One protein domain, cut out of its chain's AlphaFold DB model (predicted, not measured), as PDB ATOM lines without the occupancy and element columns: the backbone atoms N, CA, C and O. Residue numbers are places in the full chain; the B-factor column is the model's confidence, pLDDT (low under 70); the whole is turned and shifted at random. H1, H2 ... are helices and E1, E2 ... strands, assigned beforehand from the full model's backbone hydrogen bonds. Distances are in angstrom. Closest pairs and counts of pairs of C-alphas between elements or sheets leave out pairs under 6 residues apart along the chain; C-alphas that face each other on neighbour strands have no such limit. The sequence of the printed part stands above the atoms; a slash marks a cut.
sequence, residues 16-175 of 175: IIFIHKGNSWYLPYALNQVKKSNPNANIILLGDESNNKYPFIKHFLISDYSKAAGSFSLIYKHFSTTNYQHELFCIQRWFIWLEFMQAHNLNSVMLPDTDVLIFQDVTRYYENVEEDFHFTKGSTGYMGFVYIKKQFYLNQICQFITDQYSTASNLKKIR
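This is residues 16 to 175 of the 175 residues of an uncharacterized protein of bioreactor metagenome (UniProt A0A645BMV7). Two small three-stranded sheets meet where their edge strands E1 and E4 come together, and H1 covers one face of the parallel sheet. H4 packs on the parallel sheet E1 E2 E3 with its residues 89 to 101, and H3 and H6 pack on H4, the centres of these three helices making a triangle; H6 runs away from the sheets to short H7. The printed part has 160 residues, mixed in class, in the order E1 H1 E2 E3 H2 H3 H4 E4 H5 E5 E6 H6 H7. One sheet runs E1 E2 E3, parallel, and the other E4 E6 E5, antiparallel. It is compact, with a radius of gyration of the C-alphas of 15.9 A and spans of 48 by 38 by 34 A.

Find C-alpha 16 at (166.955, 124.235, 186.300), where E1, residues 16 to 19, begins. H1 follows at 27 to 37, 15.6 A long, then E2 at 42 to 47, 15.8 A, E3 at 58 to 61, H2 at 62 to 65 and H3 at 67 to 73. H4, residues 84 to 103, runs 28.3 A from (176.454, 108.476, 166.453), with a kink of 36 degrees near residue 91. Next come E4 at 109 to 112, H5 at 123 to 126, E5 at 133 to 137 and E6 at 143 to 148. H6, residues 151 to 166, is 22.4 A long, and H7, 168 to 171, ends at (168.951, 117.006, 154.547).

Look first at E1 and E2, parallel, with N 18 and O 44 at 2.8 A; E2 and E3 are parallel, with N 47 and O 60 at 2.8 A. E1, H1, E2 is a strand-helix-strand unit, two parallel neighbours with a helix between, its crossover right-handed. H1 is on this sheet, over E1 and E2 and along the strands; its closest C-alphas to E2 are Lys 35 and Ile 43, 7.1 A. H2 only grazes it. The C-alphas of Ile 16 and Met 110, closest between E1 and E4, are 4.8 A apart. E4 and E6 are antiparallel, with N 111 and O 146 at 2.8 A; E5 and E6 form a hairpin, with N 134 and O 147 at 2.9 A. E4, H5, E5 is a split unit, with E6 between its strands, its crossover left-handed. The hub is H4: it forms a helical hairpin with H3 at a shallow tilt of 23 degrees, C-alphas 69 and 92 being closest at 4.9 A. With residues 94 to 102 alone it touches H6, opposite ways, only just steep at 35.5 degrees; the closest C-alphas, Phe 95 and Cys 158, are 6.2 A apart. H7 touches H6 only at the corner, C-alphas 164 and 170 being closest at 5.0 A. Every O i to N i+4 pair is within hydrogen-bond range in H1 and H3, against 14 of 16 in H4 and 11 of 12 in H6; H2, H5 and H7 are too short for such a pair.

The farthest C-alphas, of Pro 55 and Ser 169, are 47.7 A apart. The printed part has no cut and no long link. Mean pLDDT of the printed part is 91.1, but residues 137 to 144 and 175 are under 70.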
ATOM      1  N   ILE A  16     165.684 124.545 186.956       95.19
ATOM      2  CA  ILE A  16     166.955 124.235 186.300       95.19
ATOM      3  C   ILE A  16     166.989 122.730 186.051       95.19
ATOM      4  O   ILE A  16     166.979 121.943 186.997       95.19
ATOM      5  N   ILE A  17     167.009 122.330 184.782       97.00
ATOM      6  CA  ILE A  17     166.945 120.926 184.375       97.00
ATOM      7  C   ILE A  17     168.268 120.509 183.752       97.00
ATOM      8  O   ILE A  17     168.696 121.093 182.770       97.00
ATOM      9  N   PHE A  18     168.873 119.450 184.270       97.62
ATOM     10  CA  PHE A  18     169.984 118.740 183.646       97.62
ATOM     11  C   PHE A  18     169.439 117.503 182.930       97.62
ATOM     12  O   PHE A  18     168.626 116.784 183.506       97.62
ATOM     13  N   ILE A  19     169.886 117.225 181.702       97.94
ATOM     14  CA  ILE A  19     169.510 116.010 180.956       97.94
ATOM     15  C   ILE A  19     170.776 115.220 180.633       97.94
ATOM     16  O   ILE A  19     171.558 115.642 179.781       97.94
ATOM     17  N   HIS A  20     170.976 114.084 181.306       97.50
ATOM     18  CA  HIS A  20     172.243 113.347 181.263       97.50
ATOM     19  C   HIS A  20     172.062 111.828 181.306       97.50
ATOM     20  O   HIS A  20     171.387 111.310 182.189       97.50
ATOM     21  N   LYS A  21     172.733 111.095 180.411       96.38
ATOM     22  CA  LYS A  21     172.829 109.625 180.469       96.38
ATOM     23  C   LYS A  21     174.156 109.190 181.075       96.38
ATOM     24  O   LYS A  21     175.191 109.815 180.839       96.38
ATOM     25  N   GLY A  22     174.146 108.081 181.799       96.38
ATOM     26  CA  GLY A  22     175.311 107.595 182.517       96.38
ATOM     27  C   GLY A  22     175.611 108.440 183.753       96.38
ATOM     28  O   GLY A  22     174.960 109.443 184.041       96.38
ATOM     29  N   ASN A  23     176.666 108.072 184.471       95.88
ATOM     30  CA  ASN A  23     177.111 108.808 185.647       95.88
ATOM     31  C   ASN A  23     178.540 109.325 185.475       95.88
ATOM     32  O   ASN A  23     179.473 108.840 186.123       95.88
ATOM     33  N   SER A  24     178.698 110.305 184.585       96.50
ATOM     34  CA  SER A  24     179.984 110.951 184.313       96.50
ATOM     35  C   SER A  24     180.619 111.508 185.589       96.50
ATOM     36  O   SER A  24     179.924 111.994 186.483       96.50
ATOM     37  N   TRP A  25     181.951 111.483 185.658       97.12
ATOM     38  CA  TRP A  25     182.706 111.916 186.839       97.12
ATOM     39  C   TRP A  25     182.440 113.379 187.229       97.12
ATOM     40  O   TRP A  25     182.502 113.705 188.410       97.12
ATOM     41  N   TYR A  26     182.118 114.248 186.263       96.25
ATOM     42  CA  TYR A  26     181.871 115.677 186.487       96.25
ATOM     43  C   TYR A  26     180.456 115.987 186.994       96.25
ATOM     44  O   TYR A  26     180.253 116.994 187.672       96.25
ATOM     45  N   LEU A  27     179.481 115.116 186.711       97.31
ATOM     46  CA  LEU A  27     178.072 115.329 187.042       97.31
ATOM     47  C   LEU A  27     177.826 115.679 188.524       97.31
ATOM     48  O   LEU A  27     177.123 116.659 188.779       97.31
ATOM     49  N   PRO A  28     178.413 114.981 189.526       96.94
ATOM     50  CA  PRO A  28     178.197 115.351 190.924       96.94
ATOM     51  C   PRO A  28     178.709 116.755 191.258       96.94
ATOM     52  O   PRO A  28     178.144 117.406 192.135       96.94
ATOM     53  N   TYR A  29     179.763 117.230 190.587       97.56
ATOM     54  CA  TYR A  29     180.317 118.562 190.820       97.56
ATOM     55  C   TYR A  29     179.400 119.642 190.249       97.56
ATOM     56  O   TYR A  29     179.102 120.605 190.955       97.56
ATOM     57  N   ALA A  30     178.888 119.448 189.030       97.12
ATOM     58  CA  ALA A  30     177.917 120.352 188.418       97.12
ATOM     59  C   ALA A  30     176.643 120.472 189.266       97.12
ATOM     60  O   ALA A  30     176.252 121.581 189.634       97.12
ATOM     61  N   LEU A  31     176.060 119.338 189.674       97.75
ATOM     62  CA  LEU A  31     174.839 119.297 190.485       97.75
ATOM     63  C   LEU A  31     175.015 119.938 191.869       97.75
ATOM     64  O   LEU A  31     174.177 120.733 192.296       97.75
ATOM     65  N   ASN A  32     176.111 119.632 192.573       97.19
ATOM     66  CA  ASN A  32     176.392 120.260 193.867       97.19
ATOM     67  C   ASN A  32     176.592 121.770 193.725       97.19
ATOM     68  O   ASN A  32     176.068 122.549 194.522       97.19
ATOM     69  N   GLN A  33     177.347 122.190 192.708       97.62
ATOM     70  CA  GLN A  33     177.667 123.595 192.514       97.62
ATOM     71  C   GLN A  33     176.419 124.410 192.157       97.62
ATOM     72  O   GLN A  33     176.219 125.467 192.756       97.62
ATOM     73  N   VAL A  34     175.542 123.911 191.274       96.19
ATOM     74  CA  VAL A  34     174.283 124.609 190.970       96.19
ATOM     75  C   VAL A  34     173.362 124.676 192.190       96.19
ATOM     76  O   VAL A  34     172.774 125.723 192.441       96.19
ATOM     77  N   LYS A  35     173.297 123.624 193.024       96.50
ATOM     78  CA  LYS A  35     172.489 123.642 194.254       96.50
ATOM     79  C   LYS A  35     173.011 124.645 195.273       96.50
ATOM     80  O   LYS A  35     172.217 125.301 195.943       96.50
ATOM     81  N   LYS A  36     174.332 124.790 195.366       97.00
ATOM     82  CA  LYS A  36     174.983 125.763 196.247       97.00
ATOM     83  C   LYS A  36     174.711 127.205 195.817       97.00
ATOM     84  O   LYS A  36     174.455 128.045 196.672       97.00
ATOM     85  N   SER A  37     174.794 127.501 194.520       96.19
ATOM     86  CA  SER A  37     174.592 128.858 193.995       96.19
ATOM     87  C   SER A  37     173.118 129.233 193.831       96.19
ATOM     88  O   SER A  37     172.790 130.415 193.886       96.19
ATOM     89  N   ASN A  38     172.232 128.245 193.681       94.62
ATOM     90  CA  ASN A  38     170.796 128.416 193.467       94.62
ATOM     91  C   ASN A  38     169.984 127.635 194.518       94.62
ATOM     92  O   ASN A  38     169.229 126.722 194.168       94.62
ATOM     93  N   PRO A  39     170.118 127.950 195.821       93.38
ATOM     94  CA  PRO A  39     169.517 127.151 196.893       93.38
ATOM     95  C   PRO A  39     167.988 127.074 196.796       93.38
ATOM     96  O   PRO A  39     167.408 126.036 197.132       93.38
ATOM     97  N   ASN A  40     167.371 128.144 196.282       92.12
ATOM     98  CA  ASN A  40     165.927 128.305 196.144       92.12
ATOM     99  C   ASN A  40     165.379 127.802 194.802       92.12
ATOM    100  O   ASN A  40     164.163 127.741 194.651       92.12
ATOM    101  N   ALA A  41     166.227 127.444 193.834       92.81
ATOM    102  CA  ALA A  41     165.766 126.912 192.557       92.81
ATOM    103  C   ALA A  41     165.294 125.456 192.695       92.81
ATOM    104  O   ALA A  41     165.790 124.685 193.526       92.81
ATOM    105  N   ASN A  42     164.359 125.073 191.832       94.25
ATOM    106  CA  ASN A  42     163.974 123.687 191.628       94.25
ATOM    107  C   ASN A  42     164.963 123.041 190.649       94.25
ATOM    108  O   ASN A  42     164.928 123.310 189.448       94.25
ATOM    109  N   ILE A  43     165.870 122.217 191.174       96.25
ATOM    110  CA  ILE A  43     166.933 121.579 190.389       96.25
ATOM    111  C   ILE A  43     166.557 120.127 190.128       96.25
ATOM    112  O   ILE A  43     166.344 119.347 191.062       96.25
ATOM    113  N   ILE A  44     166.494 119.780 188.847       97.94
ATOM    114  CA  ILE A  44     166.030 118.489 188.354       97.94
ATOM    115  C   ILE A  44     167.126 117.841 187.510       97.94
ATOM    116  O   ILE A  44     167.755 118.501 186.685       97.94
ATOM    117  N   LEU A  45     167.319 116.536 187.683       98.56
ATOM    118  CA  LEU A  45     168.098 115.690 186.787       98.56
ATOM    119  C   LEU A  45     167.148 114.730 186.065       98.56
ATOM    120  O   LEU A  45     166.578 113.838 186.688       98.56
ATOM    121  N   LEU A  46     167.001 114.900 184.753       98.69
ATOM    122  CA  LEU A  46     166.472 113.860 183.878       98.69
ATOM    123  C   LEU A  46     167.639 112.950 183.521       98.69
ATOM    124  O   LEU A  46     168.562 113.365 182.813       98.69
ATOM    125  N   GLY A  47     167.618 111.727 184.030       98.19
ATOM    126  CA  GLY A  47     168.715 110.798 183.841       98.19
ATOM    127  C   GLY A  47     168.293 109.358 183.623       98.19
ATOM    128  O   GLY A  47     167.208 109.073 183.130       98.19
ATOM    129  N   ASP A  48     169.183 108.437 183.951       98.00
ATOM    130  CA  ASP A  48     168.915 107.003 183.925       98.00
ATOM    131  C   ASP A  48     169.243 106.392 185.292       98.00
ATOM    132  O   ASP A  48     169.680 107.084 186.215       98.00
ATOM    133  N   GLU A  49     169.032 105.087 185.435       97.88
ATOM    134  CA  GLU A  49     169.258 104.394 186.707       97.88
ATOM    135  C   GLU A  49     170.685 104.571 187.243       97.88
ATOM    136  O   GLU A  49     170.906 104.594 188.452       97.88
ATOM    137  N   SER A  50     171.680 104.759 186.368       97.56
ATOM    138  CA  SER A  50     173.075 104.866 186.802       97.56
ATOM    139  C   SER A  50     173.379 106.161 187.567       97.56
ATOM    140  O   SER A  50     174.357 106.216 188.326       97.56
ATOM    141  N   ASN A  51     172.557 107.198 187.378       97.50
ATOM    142  CA  ASN A  51     172.712 108.509 188.003       97.50
ATOM    143  C   ASN A  51     171.559 108.890 188.952       97.50
ATOM    144  O   ASN A  51     171.574 109.980 189.529       97.50
ATOM    145  N   ASN A  52     170.631 107.964 189.218       96.81
ATOM    146  CA  ASN A  52     169.604 108.081 190.256       96.81
ATOM    147  C   ASN A  52     170.165 107.796 191.663       96.81
ATOM    148  O   ASN A  52     169.825 106.814 192.321       96.81
ATOM    149  N   LYS A  53     171.110 108.625 192.115       96.00
ATOM    150  CA  LYS A  53     171.801 108.421 193.405       96.00
ATOM    151  C   LYS A  53     172.132 109.696 194.168       96.00
ATOM    152  O   LYS A  53     172.825 109.644 195.181       96.00
ATOM    153  N   TYR A  54     171.693 110.846 193.666       95.62
ATOM    154  CA  TYR A  54     171.965 112.147 194.266       95.62
ATOM    155  C   TYR A  54     170.771 112.573 195.127       95.62
ATOM    156  O   TYR A  54     169.833 113.156 194.591       95.62
ATOM    157  N   PRO A  55     170.781 112.333 196.454       94.12
ATOM    158  CA  PRO A  55     169.604 112.558 197.305       94.12
ATOM    159  C   PRO A  55     169.203 114.037 197.418       94.12
ATOM    160  O   PRO A  55     168.118 114.355 197.891       94.12
ATOM    161  N   PHE A  56     170.085 114.949 197.006       92.94
ATOM    162  CA  PHE A  56     169.878 116.395 197.048       92.94
ATOM    163  C   PHE A  56     169.295 116.973 195.745       92.94
ATOM    164  O   PHE A  56     169.061 118.181 195.683       92.94
ATOM    165  N   ILE A  57     169.068 116.144 194.717       95.19
ATOM    166  CA  ILE A  57     168.498 116.532 193.419       95.19
ATOM    167  C   ILE A  57     167.231 115.723 193.150       95.19
ATOM    168  O   ILE A  57     167.184 114.523 193.409       95.19
ATOM    169  N   LYS A  58     166.210 116.365 192.575       96.25
ATOM    170  CA  LYS A  58     165.023 115.658 192.093       96.25
ATOM    171  C   LYS A  58     165.378 114.898 190.817       96.25
ATOM    172  O   LYS A  58     165.760 115.518 189.827       96.25
ATOM    173  N   HIS A  59     165.260 113.577 190.835       98.44
ATOM    174  CA  HIS A  59     165.568 112.732 189.682       98.44
ATOM    175  C   HIS A  59     164.294 112.267 188.976       98.44
ATOM    176  O   HIS A  59     163.288 111.988 189.629       98.44
ATOM    177  N   PHE A  60     164.351 112.191 187.650       98.62
ATOM    178  CA  PHE A  60     163.370 111.488 186.834       98.62
ATOM    179  C   PHE A  60     164.068 110.683 185.741       98.62
ATOM    180  O   PHE A  60     165.118 111.083 185.233       98.62
ATOM    181  N   LEU A  61     163.446 109.584 185.321       98.69
ATOM    182  CA  LEU A  61     163.959 108.768 184.229       98.69
ATOM    183  C   LEU A  61     163.671 109.424 182.875       98.69
ATOM    184  O   LEU A  61     162.537 109.760 182.549       98.69
ATOM    185  N   ILE A  62     164.705 109.551 182.043       98.50
ATOM    186  CA  ILE A  62     164.609 110.015 180.653       98.50
ATOM    187  C   ILE A  62     163.639 109.138 179.854       98.50
ATOM    188  O   ILE A  62     162.944 109.645 178.972       98.50
ATOM    189  N   SER A  63     163.585 107.834 180.146       98.12
ATOM    190  CA  SER A  63     162.716 106.877 179.450       98.12
ATOM    191  C   SER A  63     161.242 107.267 179.491       98.12
ATOM    192  O   SER A  63     160.527 106.982 178.534       98.12
ATOM    193  N   ASP A  64     160.813 107.967 180.542       98.62
ATOM    194  CA  ASP A  64     159.415 108.364 180.733       98.62
ATOM    195  C   ASP A  64     159.010 109.537 179.821       98.62
ATOM    196  O   ASP A  64     157.825 109.803 179.641       98.62
ATOM    197  N   TYR A  65     159.992 110.214 179.212       98.56
ATOM    198  CA  TYR A  65     159.826 111.419 178.388       98.56
ATOM    199  C   TYR A  65     160.571 111.294 177.049       98.56
ATOM    200  O   TYR A  65     161.138 112.258 176.545       98.56
ATOM    201  N   SER A  66     160.677 110.081 176.500       98.06
ATOM    202  CA  SER A  66     161.478 109.807 175.296       98.06
ATOM    203  C   SER A  66     160.657 109.423 174.064       98.06
ATOM    204  O   SER A  66     161.222 108.898 173.102       98.06
ATOM    205  N   LYS A  67     159.341 109.659 174.036       98.56
ATOM    206  CA  LYS A  67     158.498 109.160 172.936       98.56
ATOM    207  C   LYS A  67     158.841 109.844 171.608       98.56
ATOM    208  O   LYS A  67     159.161 109.165 170.633       98.56
ATOM    209  N   ALA A  68     158.839 111.172 171.562       98.00
ATOM    210  CA  ALA A  68     159.197 111.957 170.384       98.00
ATOM    211  C   ALA A  68     160.687 111.825 170.038       98.00
ATOM    212  O   ALA A  68     161.039 111.737 168.863       98.00
ATOM    213  N   ALA A  69     161.557 111.714 171.049       98.12
ATOM    214  CA  ALA A  69     162.972 111.399 170.855       98.12
ATOM    215  C   ALA A  69     163.174 110.045 170.147       98.12
ATOM    216  O   ALA A  69     164.032 109.918 169.267       98.12
ATOM    217  N   GLY A  70     162.366 109.041 170.502       98.19
ATOM    218  CA  GLY A  70     162.321 107.740 169.842       98.19
ATOM    219  C   GLY A  70     161.843 107.854 168.397       98.19
ATOM    220  O   GLY A  70     162.513 107.349 167.500       98.19
ATOM    221  N   SER A  71     160.762 108.594 168.141       98.00
ATOM    222  CA  SER A  71     160.279 108.847 166.773       98.00
ATOM    223  C   SER A  71     161.335 109.537 165.902       98.00
ATOM    224  O   SER A  71     161.556 109.130 164.764       98.00
ATOM    225  N   PHE A  72     162.037 110.537 166.444       98.00
ATOM    226  CA  PHE A  72     163.098 111.245 165.727       98.00
ATOM    227  C   PHE A  72     164.271 110.325 165.348       98.00
ATOM    228  O   PHE A  72     164.828 110.445 164.258       98.00
ATOM    229  N   SER A  73     164.619 109.354 166.202       97.44
ATOM    230  CA  SER A  73     165.720 108.418 165.921       97.44
ATOM    231  C   SER A  73     165.539 107.618 164.624       97.44
ATOM    232  O   SER A  73     166.525 107.234 164.000       97.44
ATOM    233  N   LEU A  74     164.293 107.421 164.177       96.81
ATOM    234  CA  LEU A  74     163.967 106.676 162.958       96.81
ATOM    235  C   LEU A  74     164.301 107.452 161.676       96.81
ATOM    236  O   LEU A  74     164.575 106.846 160.640       96.81
ATOM    237  N   ILE A  75     164.277 108.786 161.737       95.81
ATOM    238  CA  ILE A  75     164.559 109.669 160.593       95.81
ATOM    239  C   ILE A  75     165.956 110.290 160.653       95.81
ATOM    240  O   ILE A  75     166.432 110.851 159.666       95.81
ATOM    241  N   TYR A  76     166.627 110.180 161.798       96.06
ATOM    242  CA  TYR A  76     167.932 110.772 162.017       96.06
ATOM    243  C   TYR A  76     168.989 110.241 161.037       96.06
ATOM    244  O   TYR A  76     169.097 109.042 160.754       96.06
ATOM    245  N   LYS A  77     169.804 111.168 160.529       94.00
ATOM    246  CA  LYS A  77     170.975 110.904 159.689       94.00
ATOM    247  C   LYS A  77     172.194 111.528 160.347       94.00
ATOM    248  O   LYS A  77     172.178 112.698 160.711       94.00
ATOM    249  N   HIS A  78     173.239 110.732 160.500       93.75
ATOM    250  CA  HIS A  78     174.453 111.157 161.172       93.75
ATOM    251  C   HIS A  78     175.407 111.822 160.182       93.75
ATOM    252  O   HIS A  78     175.763 111.216 159.168       93.75
ATOM    253  N   PHE A  79     175.791 113.061 160.483       89.12
ATOM    254  CA  PHE A  79     176.696 113.866 159.659       89.12
ATOM    255  C   PHE A  79     177.925 114.359 160.434       89.12
ATOM    256  O   PHE A  79     178.894 114.792 159.813       89.12
ATOM    257  N   SER A  80     177.914 114.285 161.769       87.69
ATOM    258  CA  SER A  80     179.062 114.654 162.594       87.69
ATOM    259  C   SER A  80     180.185 113.617 162.532       87.69
ATOM    260  O   SER A  80     179.979 112.450 162.218       87.69
ATOM    261  N   THR A  81     181.396 114.048 162.882       88.88
ATOM    262  CA  THR A  81     182.543 113.167 163.149       88.88
ATOM    263  C   THR A  81     182.518 112.575 164.561       88.88
ATOM    264  O   THR A  81     183.335 111.714 164.889       88.88
ATOM    265  N   THR A  82     181.614 113.055 165.417       89.19
ATOM    266  CA  THR A  82     181.420 112.538 166.775       89.19
ATOM    267  C   THR A  82     180.729 111.173 166.761       89.19
ATOM    268  O   THR A  82     180.306 110.675 165.726       89.19
ATOM    269  N   ASN A  83     180.618 110.520 167.917       94.56
ATOM    270  CA  ASN A  83     179.919 109.242 167.993       94.56
ATOM    271  C   ASN A  83     178.418 109.403 167.665       94.56
ATOM    272  O   ASN A  83     177.757 110.270 168.233       94.56
ATOM    273  N   TYR A  84     177.874 108.508 166.834       96.00
ATOM    274  CA  TYR A  84     176.454 108.476 166.453       96.00
ATOM    275  C   TYR A  84     175.496 108.635 167.641       96.00
ATOM    276  O   TYR A  84     174.592 109.465 167.606       96.00
ATOM    277  N   GLN A  85     175.691 107.850 168.706       95.44
ATOM    278  CA  GLN A  85     174.795 107.862 169.867       95.44
ATOM    279  C   GLN A  85     174.919 109.162 170.655       95.44
ATOM    280  O   GLN A  85     173.938 109.639 171.220       95.44
ATOM    281  N   HIS A  86     176.119 109.743 170.677       92.62
ATOM    282  CA  HIS A  86     176.364 111.018 171.329       92.62
ATOM    283  C   HIS A  86     175.648 112.160 170.599       92.62
ATOM    284  O   HIS A  86     174.881 112.888 171.226       92.62
ATOM    285  N   GLU A  87     175.825 112.281 169.279       93.56
ATOM    286  CA  GLU A  87     175.154 113.331 168.500       93.56
ATOM    287  C   GLU A  87     173.631 113.156 168.509       93.56
ATOM    288  O   GLU A  87     172.900 114.116 168.772       93.56
ATOM    289  N   LEU A  88     173.142 111.930 168.287       96.62
ATOM    290  CA  LEU A  88     171.712 111.644 168.348       96.62
ATOM    291  C   LEU A  88     171.137 112.049 169.707       96.62
ATOM    292  O   LEU A  88     170.109 112.723 169.758       96.62
ATOM    293  N   PHE A  89     171.806 111.693 170.809       96.44
ATOM    294  CA  PHE A  89     171.335 112.065 172.137       96.44
ATOM    295  C   PHE A  89     171.321 113.584 172.337       96.44
ATOM    296  O   PHE A  89     170.341 114.108 172.866       96.44
ATOM    297  N   CYS A  90     172.339 114.307 171.858       93.50
ATOM    298  CA  CYS A  90     172.367 115.769 171.906       93.50
ATOM    299  C   CYS A  90     171.125 116.402 171.268       93.50
ATOM    300  O   CYS A  90     170.587 117.354 171.833       93.50
ATOM    301  N   ILE A  91     170.642 115.850 170.150       95.69
ATOM    302  CA  ILE A  91     169.408 116.298 169.494       95.69
ATOM    303  C   ILE A  91     168.165 115.822 170.263       95.69
ATOM    304  O   ILE A  91     167.240 116.598 170.495       95.69
ATOM    305  N   GLN A  92     168.148 114.567 170.719       97.62
ATOM    306  CA  GLN A  92     167.037 113.997 171.487       97.62
ATOM    307  C   GLN A  92     166.733 114.768 172.779       97.62
ATOM    308  O   GLN A  92     165.569 114.816 173.178       97.62
ATOM    309  N   ARG A  93     167.734 115.411 173.404       96.94
ATOM    310  CA  ARG A  93     167.545 116.251 174.604       96.94
ATOM    311  C   ARG A  93     166.459 117.314 174.415       96.94
ATOM    312  O   ARG A  93     165.721 117.566 175.360       96.94
ATOM    313  N   TRP A  94     166.307 117.880 173.217       97.06
ATOM    314  CA  TRP A  94     165.264 118.872 172.922       97.06
ATOM    315  C   TRP A  94     163.851 118.299 173.056       97.06
ATOM    316  O   TRP A  94     162.988 118.901 173.691       97.06
ATOM    317  N   PHE A  95     163.639 117.101 172.514       98.38
ATOM    318  CA  PHE A  95     162.356 116.402 172.576       98.38
ATOM    319  C   PHE A  95     162.050 115.915 173.996       98.38
ATOM    320  O   PHE A  95     160.926 116.065 174.464       98.38
ATOM    321  N   ILE A  96     163.065 115.394 174.695       98.56
ATOM    322  CA  ILE A  96     162.940 114.955 176.093       98.56
ATOM    323  C   ILE A  96     162.563 116.126 176.996       98.56
ATOM    324  O   ILE A  96     161.675 116.017 177.841       98.56
ATOM    325  N   TRP A  97     163.215 117.272 176.793       97.69
ATOM    326  CA  TRP A  97     162.912 118.488 177.530       97.69
ATOM    327  C   TRP A  97     161.463 118.935 177.312       97.69
ATOM    328  O   TRP A  97     160.772 119.253 178.281       97.69
ATOM    329  N   LEU A  98     160.983 118.904 176.064       97.81
ATOM    330  CA  LEU A  98     159.613 119.287 175.729       97.81
ATOM    331  C   LEU A  98     158.580 118.391 176.414       97.81
ATOM    332  O   LEU A  98     157.667 118.907 177.058       97.81
ATOM    333  N   GLU A  99     158.731 117.070 176.299       98.38
ATOM    334  CA  GLU A  99     157.802 116.112 176.910       98.38
ATOM    335  C   GLU A  99     157.776 116.252 178.432       98.38
ATOM    336  O   GLU A  99     156.703 116.240 179.039       98.38
ATOM    337  N   PHE A 100     158.938 116.470 179.053       98.12
ATOM    338  CA  PHE A 100     159.007 116.731 180.484       98.12
ATOM    339  C   PHE A 100     158.278 118.024 180.871       98.12
ATOM    340  O   PHE A 100     157.473 118.028 181.803       98.12
ATOM    341  N   MET A 101     158.513 119.128 180.153       96.50
ATOM    342  CA  MET A 101     157.829 120.393 180.437       96.50
ATOM    343  C   MET A 101     156.310 120.264 180.299       96.50
ATOM    344  O   MET A 101     155.582 120.781 181.144       96.50
ATOM    345  N   GLN A 102     155.834 119.548 179.279       96.94
ATOM    346  CA  GLN A 102     154.410 119.294 179.061       96.94
ATOM    347  C   GLN A 102     153.803 118.453 180.188       96.94
ATOM    348  O   GLN A 102     152.777 118.833 180.748       96.94
ATOM    349  N   ALA A 103     154.455 117.352 180.571       97.69
ATOM    350  CA  ALA A 103     153.965 116.454 181.614       97.69
ATOM    351  C   ALA A 103     153.866 117.125 182.997       97.69
ATOM    352  O   ALA A 103     153.009 116.762 183.801       97.69
ATOM    353  N   HIS A 104     154.722 118.116 183.268       95.62
ATOM    354  CA  HIS A 104     154.788 118.823 184.555       95.62
ATOM    355  C   HIS A 104     154.236 120.256 184.504       95.62
ATOM    356  O   HIS A 104     154.350 120.982 185.489       95.62
ATOM    357  N   ASN A 105     153.627 120.671 183.385       93.75
ATOM    358  CA  ASN A 105     153.096 122.025 183.163       93.75
ATOM    359  C   ASN A 105     154.118 123.151 183.434       93.75
ATOM    360  O   ASN A 105     153.782 124.197 183.987       93.75
ATOM    361  N   LEU A 106     155.379 122.948 183.040       92.19
ATOM    362  CA  LEU A 106     156.463 123.915 183.250       92.19
ATOM    363  C   LEU A 106     156.589 124.866 182.064       92.19
ATOM    364  O   LEU A 106     156.654 124.420 180.924       92.19
ATOM    365  N   ASN A 107     156.690 126.167 182.319       84.56
ATOM    366  CA  ASN A 107     156.869 127.175 181.270       84.56
ATOM    367  C   ASN A 107     158.254 127.825 181.318       84.56
ATOM    368  O   ASN A 107     158.898 127.928 180.279       84.56
ATOM    369  N   SER A 108     158.734 128.186 182.513       86.62
ATOM    370  CA  SER A 108     160.046 128.803 182.715       86.62
ATOM    371  C   SER A 108     161.088 127.786 183.178       86.62
ATOM    372  O   SER A 108     161.019 127.287 184.305       86.62
ATOM    373  N   VAL A 109     162.038 127.455 182.296       91.94
ATOM    374  CA  VAL A 109     163.087 126.461 182.553       91.94
ATOM    375  C   VAL A 109     164.413 126.878 181.918       91.94
ATOM    376  O   VAL A 109     164.464 127.281 180.757       91.94
ATOM    377  N   MET A 110     165.501 126.704 182.667       92.94
ATOM    378  CA  MET A 110     166.871 126.727 182.155       92.94
ATOM    379  C   MET A 110     167.409 125.302 181.988       92.94
ATOM    380  O   MET A 110     167.327 124.491 182.910       92.94
ATOM    381  N   LEU A 111     168.000 125.028 180.828       94.19
ATOM    382  CA  LEU A 111     168.736 123.812 180.497       94.19
ATOM    383  C   LEU A 111     170.225 124.160 180.327       94.19
ATOM    384  O   LEU A 111     170.616 124.643 179.259       94.19
ATOM    385  N   PRO A 112     171.065 123.979 181.357       92.56
ATOM    386  CA  PRO A 112     172.514 124.015 181.205       92.56
ATOM    387  C   PRO A 112     173.057 122.741 180.554       92.56
ATOM    388  O   PRO A 112     172.461 121.664 180.655       92.56
ATOM    389  N   ASP A 113     174.241 122.855 179.956       90.31
ATOM    390  CA  ASP A 113     175.051 121.671 179.690       90.31
ATOM    391  C   ASP A 113     175.525 121.031 181.006       90.31
ATOM    392  O   ASP A 113     175.741 121.680 182.032       90.31
ATOM    393  N   THR A 114     175.643 119.706 180.994       91.75
ATOM    394  CA  THR A 114     175.835 118.890 182.203       91.75
ATOM    395  C   THR A 114     177.252 118.924 182.766       91.75
ATOM    396  O   THR A 114     177.486 118.437 183.871       91.75
ATOM    397  N   ASP A 115     178.193 119.483 182.013       91.81
ATOM    398  CA  ASP A 115     179.588 119.715 182.380       91.81
ATOM    399  C   ASP A 115     179.878 121.189 182.734       91.81
ATOM    400  O   ASP A 115     181.027 121.553 182.988       91.81
ATOM    401  N   VAL A 116     178.842 122.033 182.833       90.94
ATOM    402  CA  VAL A 116     178.964 123.447 183.212       90.94
ATOM    403  C   VAL A 116     178.785 123.640 184.722       90.94
ATOM    404  O   VAL A 116     177.835 123.154 185.338       90.94
ATOM    405  N   LEU A 117     179.682 124.426 185.327       93.69
ATOM    406  CA  LEU A 117     179.565 124.882 186.713       93.69
ATOM    407  C   LEU A 117     178.893 126.259 186.781       93.69
ATOM    408  O   LEU A 117     179.367 127.225 186.185       93.69
ATOM    409  N   ILE A 118     177.824 126.366 187.572       92.69
ATOM    410  CA  ILE A 118     177.081 127.617 187.777       92.69
ATOM    411  C   ILE A 118     177.445 128.211 189.142       92.69
ATOM    412  O   ILE A 118     177.121 127.657 190.195       92.69
ATOM    413  N   PHE A 119     178.109 129.365 189.135       93.38
ATOM    414  CA  PHE A 119     178.597 130.029 190.353       93.38
ATOM    415  C   PHE A 119     177.675 131.123 190.891       93.38
ATOM    416  O   PHE A 119     177.894 131.597 192.003       93.38
ATOM    417  N   GLN A 120     176.648 131.509 190.136       91.31
ATOM    418  CA  GLN A 120     175.738 132.592 190.503       91.31
ATOM    419  C   GLN A 120     174.290 132.111 190.599       91.31
ATOM    420  O   GLN A 120     173.925 131.088 190.016       91.31
ATOM    421  N   ASP A 121     173.485 132.871 191.337       91.19
ATOM    422  CA  ASP A 121     172.036 132.701 191.376       91.19
ATOM    423  C   ASP A 121     171.446 133.158 190.036       91.19
ATOM    424  O   ASP A 121     171.403 134.355 189.738       91.19
ATOM    425  N   VAL A 122     171.036 132.197 189.208       88.00
ATOM    426  CA  VAL A 122     170.500 132.446 187.867       88.00
ATOM    427  C   VAL A 122     169.133 133.107 187.916       88.00
ATOM    428  O   VAL A 122     168.756 133.771 186.956       88.00
ATOM    429  N   THR A 123     168.417 133.000 189.039       84.81
ATOM    430  CA  THR A 123     167.109 133.641 189.213       84.81
ATOM    431  C   THR A 123     167.230 135.137 188.957       84.81
ATOM    432  O   THR A 123     166.480 135.664 188.144       84.81
ATOM    433  N   ARG A 124     168.270 135.773 189.522       82.50
ATOM    434  CA  ARG A 124     168.570 137.211 189.392       82.50
ATOM    435  C   ARG A 124     168.748 137.677 187.954       82.50
ATOM    436  O   ARG A 124     168.466 138.828 187.636       82.50
ATOM    437  N   TYR A 125     169.245 136.795 187.092       79.06
ATOM    438  CA  TYR A 125     169.416 137.106 185.680       79.06
ATOM    439  C   TYR A 125     168.074 137.109 184.962       79.06
ATOM    440  O   TYR A 125     167.836 137.996 184.154       79.06
ATOM    441  N   TYR A 126     167.196 136.161 185.285       78.38
ATOM    442  CA  TYR A 126     165.938 135.955 184.574       78.38
ATOM    443  C   TYR A 126     164.753 136.769 185.109       78.38
ATOM    444  O   TYR A 126     163.743 136.850 184.414       78.38
ATOM    445  N   GLU A 127     164.867 137.430 186.269       75.38
ATOM    446  CA  GLU A 127     163.783 138.265 186.834       75.38
ATOM    447  C   GLU A 127     163.331 139.383 185.883       75.38
ATOM    448  O   GLU A 127     162.159 139.761 185.882       75.38
ATOM    449  N   ASN A 128     164.268 139.905 185.086       74.88
ATOM    450  CA  ASN A 128     164.067 141.058 184.202       74.88
ATOM    451  C   ASN A 128     164.290 140.730 182.727       74.88
ATOM    452  O   ASN A 128     164.272 141.625 181.887       74.88
ATOM    453  N   VAL A 129     164.519 139.460 182.401       77.44
ATOM    454  CA  VAL A 129     164.507 139.036 181.006       77.44
ATOM    455  C   VAL A 129     163.095 139.245 180.499       77.44
ATOM    456  O   VAL A 129     162.150 138.817 181.159       77.44
ATOM    457  N   GLU A 130     162.925 139.876 179.344       79.94
ATOM    458  CA  GLU A 130     161.617 140.025 178.699       79.94
ATOM    459  C   GLU A 130     161.440 138.989 177.597       79.94
ATOM    460  O   GLU A 130     160.346 138.451 177.434       79.94
ATOM    461  N   GLU A 131     162.528 138.597 176.936       83.81
ATOM    462  CA  GLU A 131     162.484 137.627 175.857       83.81
ATOM    463  C   GLU A 131     162.010 136.258 176.353       83.81
ATOM    464  O   GLU A 131     162.265 135.828 177.481       83.81
ATOM    465  N   ASP A 132     161.301 135.552 175.482       83.50
ATOM    466  CA  ASP A 132     160.751 134.239 175.802       83.50
ATOM    467  C   ASP A 132     161.758 133.095 175.609       83.50
ATOM    468  O   ASP A 132     161.467 131.943 175.950       83.50
ATOM    469  N   PHE A 133     162.922 133.400 175.030       82.06
ATOM    470  CA  PHE A 133     163.896 132.417 174.586       82.06
ATOM    471  C   PHE A 133     165.312 132.996 174.529       82.06
ATOM    472  O   PHE A 133     165.547 133.972 173.816       82.06
ATOM    473  N   HIS A 134     166.265 132.362 175.218       81.62
ATOM    474  CA  HIS A 134     167.671 132.768 175.262       81.62
ATOM    475  C   HIS A 134     168.621 131.600 175.014       81.62
ATOM    476  O   HIS A 134     168.568 130.582 175.703       81.62
ATOM    477  N   PHE A 135     169.570 131.816 174.105       77.31
ATOM    478  CA  PHE A 135     170.791 131.026 173.994       77.31
ATOM    479  C   PHE A 135     171.949 131.812 174.579       77.31
ATOM    480  O   PHE A 135     172.195 132.943 174.153       77.31
ATOM    481  N   THR A 136     172.711 131.218 175.495       70.44
ATOM    482  CA  THR A 136     173.980 131.833 175.878       70.44
ATOM    483  C   THR A 136     175.104 131.363 174.997       70.44
ATOM    484  O   THR A 136     175.293 130.176 174.756       70.44
ATOM    485  N   LYS A 137     175.860 132.339 174.508       63.44
ATOM    486  CA  LYS A 137     177.084 132.116 173.761       63.44
ATOM    487  C   LYS A 137     178.249 132.327 174.718       63.44
ATOM    488  O   LYS A 137     178.490 133.450 175.157       63.44
ATOM    489  N   GLY A 138     178.961 131.254 175.048       60.38
ATOM    490  CA  GLY A 138     180.251 131.360 175.718       60.38
ATOM    491  C   GLY A 138     181.255 132.122 174.849       60.38
ATOM    492  O   GLY A 138     181.090 132.232 173.631       60.38
ATOM    493  N   SER A 139     182.337 132.619 175.450       59.34
ATOM    494  CA  SER A 139     183.419 133.319 174.732       59.34
ATOM    495  C   SER A 139     184.036 132.491 173.594       59.34
ATOM    496  O   SER A 139     184.574 133.046 172.641       59.34
ATOM    497  N   THR A 140     183.910 131.169 173.667       55.75
ATOM    498  CA  THR A 140     184.402 130.178 172.703       55.75
ATOM    499  C   THR A 140     183.336 129.689 171.717       55.75
ATOM    500  O   THR A 140     183.604 128.801 170.917       55.75
ATOM    501  N   GLY A 141     182.125 130.256 171.746       54.78
ATOM    502  CA  GLY A 141     181.026 129.876 170.855       54.78
ATOM    503  C   GLY A 141     180.220 128.654 171.300       54.78
ATOM    504  O   GLY A 141     179.187 128.385 170.691       54.78
ATOM    505  N   TYR A 142     180.629 127.957 172.367       60.09
ATOM    506  CA  TYR A 142     179.824 126.891 172.965       60.09
ATOM    507  C   TYR A 142     178.588 127.457 173.657       60.09
ATOM    508  O   TYR A 142     178.620 128.532 174.266       60.09
ATOM    509  N   MET A 143     177.498 126.710 173.547       65.06
ATOM    510  CA  MET A 143     176.244 127.028 174.200       65.06
ATOM    511  C   MET A 143     176.332 126.593 175.660       65.06
ATOM    512  O   MET A 143     176.403 125.407 175.926       65.06
ATOM    513  N   GLY A 144     176.374 127.532 176.606       69.75
ATOM    514  CA  GLY A 144     176.499 127.169 178.025       69.75
ATOM    515  C   GLY A 144     175.168 126.732 178.635       69.75
ATOM    516  O   GLY A 144     175.109 125.824 179.464       69.75
ATOM    517  N   PHE A 145     174.090 127.412 178.246       82.31
ATOM    518  CA  PHE A 145     172.739 127.132 178.704       82.31
ATOM    519  C   PHE A 145     171.690 127.717 177.760       82.31
ATOM    520  O   PHE A 145     171.925 128.695 177.045       82.31
ATOM    521  N   VAL A 146     170.507 127.117 177.805       89.00
ATOM    522  CA  VAL A 146     169.302 127.565 177.109       89.00
ATOM    523  C   VAL A 146     168.269 127.941 178.155       89.00
ATOM    524  O   VAL A 146     168.084 127.205 179.119       89.00
ATOM    525  N   TYR A 147     167.572 129.054 177.970       89.94
ATOM    526  CA  TYR A 147     166.428 129.411 178.803       89.94
ATOM    527  C   TYR A 147     165.189 129.641 177.953       89.94
ATOM    528  O   TYR A 147     165.247 130.294 176.912       89.94
ATOM    529  N   ILE A 148     164.070 129.079 178.405       89.06
ATOM    530  CA  ILE A 148     162.779 129.128 177.725       89.06
ATOM    531  C   ILE A 148     161.718 129.536 178.737       89.06
ATOM    532  O   ILE A 148     161.667 128.969 179.826       89.06
ATOM    533  N   LYS A 149     160.857 130.488 178.365       86.62
ATOM    534  CA  LYS A 149     159.691 130.905 179.163       86.62
ATOM    535  C   LYS A 149     158.372 130.289 178.735       86.62
ATOM    536  O   LYS A 149     157.400 130.376 179.478       86.62
ATOM    537  N   LYS A 150     158.294 129.745 177.520       86.56
ATOM    538  CA  LYS A 150     157.059 129.173 176.975       86.56
ATOM    539  C   LYS A 150     157.366 127.898 176.209       86.56
ATOM    540  O   LYS A 150     158.150 127.919 175.259       86.56
ATOM    541  N   GLN A 151     156.661 126.820 176.553       91.00
ATOM    542  CA  GLN A 151     156.752 125.522 175.867       91.00
ATOM    543  C   GLN A 151     156.558 125.637 174.347       91.00
ATOM    544  O   GLN A 151     157.146 124.873 173.587       91.00
ATOM    545  N   PHE A 152     155.771 126.622 173.899       92.06
ATOM    546  CA  PHE A 152     155.538 126.918 172.486       92.06
ATOM    547  C   PHE A 152     156.838 127.047 171.675       92.06
ATOM    548  O   PHE A 152     156.940 126.471 170.595       92.06
ATOM    549  N   TYR A 153     157.854 127.747 172.192       91.31
ATOM    550  CA  TYR A 153     159.115 127.931 171.463       91.31
ATOM    551  C   TYR A 153     159.945 126.652 171.406       91.31
ATOM    552  O   TYR A 153     160.506 126.336 170.360       91.31
ATOM    553  N   LEU A 154     159.959 125.874 172.489       93.75
ATOM    554  CA  LEU A 154     160.613 124.568 172.499       93.75
ATOM    555  C   LEU A 154     159.945 123.597 171.513       93.75
ATOM    556  O   LEU A 154     160.627 122.868 170.793       93.75
ATOM    557  N   ASN A 155     158.615 123.645 171.416       95.44
ATOM    558  CA  ASN A 155     157.864 122.895 170.417       95.44
ATOM    559  C   ASN A 155     158.226 123.318 168.984       95.44
ATOM    560  O   ASN A 155     158.475 122.453 168.148       95.44
ATOM    561  N   GLN A 156     158.326 124.623 168.704       95.19
ATOM    562  CA  GLN A 156     158.766 125.108 167.389       95.19
ATOM    563  C   GLN A 156     160.187 124.645 167.038       95.19
ATOM    564  O   GLN A 156     160.437 124.272 165.896       95.19
ATOM    565  N   ILE A 157     161.108 124.607 168.009       94.25
ATOM    566  CA  ILE A 157     162.462 124.067 167.804       94.25
ATOM    567  C   ILE A 157     162.400 122.580 167.445       94.25
ATOM    568  O   ILE A 157     163.019 122.160 166.471       94.25
ATOM    569  N   CYS A 158     161.624 121.782 168.182       96.94
ATOM    570  CA  CYS A 158     161.478 120.350 167.905       96.94
ATOM    571  C   CYS A 158     160.866 120.085 166.517       96.94
ATOM    572  O   CYS A 158     161.316 119.185 165.802       96.94
ATOM    573  N   GLN A 159     159.876 120.887 166.110       97.00
ATOM    574  CA  GLN A 159     159.284 120.834 164.769       97.00
ATOM    575  C   GLN A 159     160.313 121.195 163.697       97.00
ATOM    576  O   GLN A 159     160.536 120.412 162.779       97.00
ATOM    577  N   PHE A 160     161.016 122.317 163.871       95.25
ATOM    578  CA  PHE A 160     162.063 122.753 162.952       95.25
ATOM    579  C   PHE A 160     163.150 121.689 162.765       95.25
ATOM    580  O   PHE A 160     163.518 121.390 161.627       95.25
ATOM    581  N   ILE A 161     163.639 121.100 163.865       95.38
ATOM    582  CA  ILE A 161     164.616 120.005 163.838       95.38
ATOM    583  C   ILE A 161     164.052 118.842 163.025       95.38
ATOM    584  O   ILE A 161     164.705 118.391 162.093       95.38
ATOM    585  N   THR A 162     162.836 118.384 163.326       96.25
ATOM    586  CA  THR A 162     162.198 117.270 162.606       96.25
ATOM    587  C   THR A 162     162.125 117.554 161.104       96.25
ATOM    588  O   THR A 162     162.570 116.736 160.299       96.25
ATOM    589  N   ASP A 163     161.679 118.748 160.717       94.69
ATOM    590  CA  ASP A 163     161.553 119.163 159.318       94.69
ATOM    591  C   ASP A 163     162.885 119.158 158.560       94.69
ATOM    592  O   ASP A 163     162.905 118.848 157.360       94.69
ATOM    593  N   GLN A 164     164.005 119.446 159.238       93.94
ATOM    594  CA  GLN A 164     165.326 119.377 158.606       93.94
ATOM    595  C   GLN A 164     165.693 117.950 158.175       93.94
ATOM    596  O   GLN A 164     166.375 117.771 157.165       93.94
ATOM    597  N   TYR A 165     165.192 116.937 158.886       93.88
ATOM    598  CA  TYR A 165     165.466 115.526 158.603       93.88
ATOM    599  C   TYR A 165     164.375 114.838 157.765       93.88
ATOM    600  O   TYR A 165     164.614 113.762 157.220       93.88
ATOM    601  N   SER A 166     163.205 115.463 157.597       89.44
ATOM    602  CA  SER A 166     162.043 114.860 156.924       89.44
ATOM    603  C   SER A 166     162.149 114.754 155.399       89.44
ATOM    604  O   SER A 166     161.433 113.959 154.793       89.44
ATOM    605  N   THR A 167     162.998 115.551 154.736       85.62
ATOM    606  CA  THR A 167     163.090 115.547 153.264       85.62
ATOM    607  C   THR A 167     164.528 115.512 152.766       85.62
ATOM    608  O   THR A 167     165.425 116.116 153.349       85.62
ATOM    609  N   ALA A 168     164.748 114.879 151.609       81.31
ATOM    610  CA  ALA A 168     166.058 114.859 150.959       81.31
ATOM    611  C   ALA A 168     166.579 116.268 150.614       81.31
ATOM    612  O   ALA A 168     167.787 116.488 150.593       81.31
ATOM    613  N   SER A 169     165.684 117.225 150.340       85.38
ATOM    614  CA  SER A 169     166.063 118.619 150.084       85.38
ATOM    615  C   SER A 169     166.582 119.307 151.346       85.38
ATOM    616  O   SER A 169     167.620 119.963 151.288       85.38
ATOM    617  N   ASN A 170     165.914 119.124 152.488       85.31
ATOM    618  CA  ASN A 170     166.353 119.729 153.744       85.31
ATOM    619  C   ASN A 170     167.613 119.060 154.300       85.31
ATOM    620  O   ASN A 170     168.520 119.765 154.732       85.31
ATOM    621  N   LEU A 171     167.741 117.737 154.161       84.06
ATOM    622  CA  LEU A 171     168.951 117.006 154.547       84.06
ATOM    623  C   LEU A 171     170.214 117.545 153.853       84.06
ATOM    624  O   LEU A 171     171.286 117.541 154.445       84.06
ATOM    625  N   LYS A 172     170.103 118.054 152.616       81.00
ATOM    626  CA  LYS A 172     171.234 118.682 151.909       81.00
ATOM    627  C   LYS A 172     171.697 120.000 152.532       81.00
ATOM    628  O   LYS A 172     172.817 120.400 152.255       81.00
ATOM    629  N   LYS A 173     170.854 120.687 153.309       83.56
ATOM    630  CA  LYS A 173     171.188 121.976 153.943       83.56
ATOM    631  C   LYS A 173     171.972 121.810 155.244       83.56
ATOM    632  O   LYS A 173     172.615 122.758 155.675       83.56
ATOM    633  N   ILE A 174     171.863 120.642 155.874       82.56
ATOM    634  CA  ILE A 174     172.510 120.325 157.155       82.56
ATOM    635  C   ILE A 174     173.713 119.382 157.005       82.56
ATOM    636  O   ILE A 174     174.308 118.996 158.007       82.56
ATOM    637  N   ARG A 175     174.049 119.003 155.768       66.25
ATOM    638  CA  ARG A 175     175.310 118.350 155.409       66.25
ATOM    639  C   ARG A 175     176.365 119.411 155.121       66.25
ATOM    640  O   ARG A 175     177.531 119.166 155.493       66.25
TER     641      ARG A 175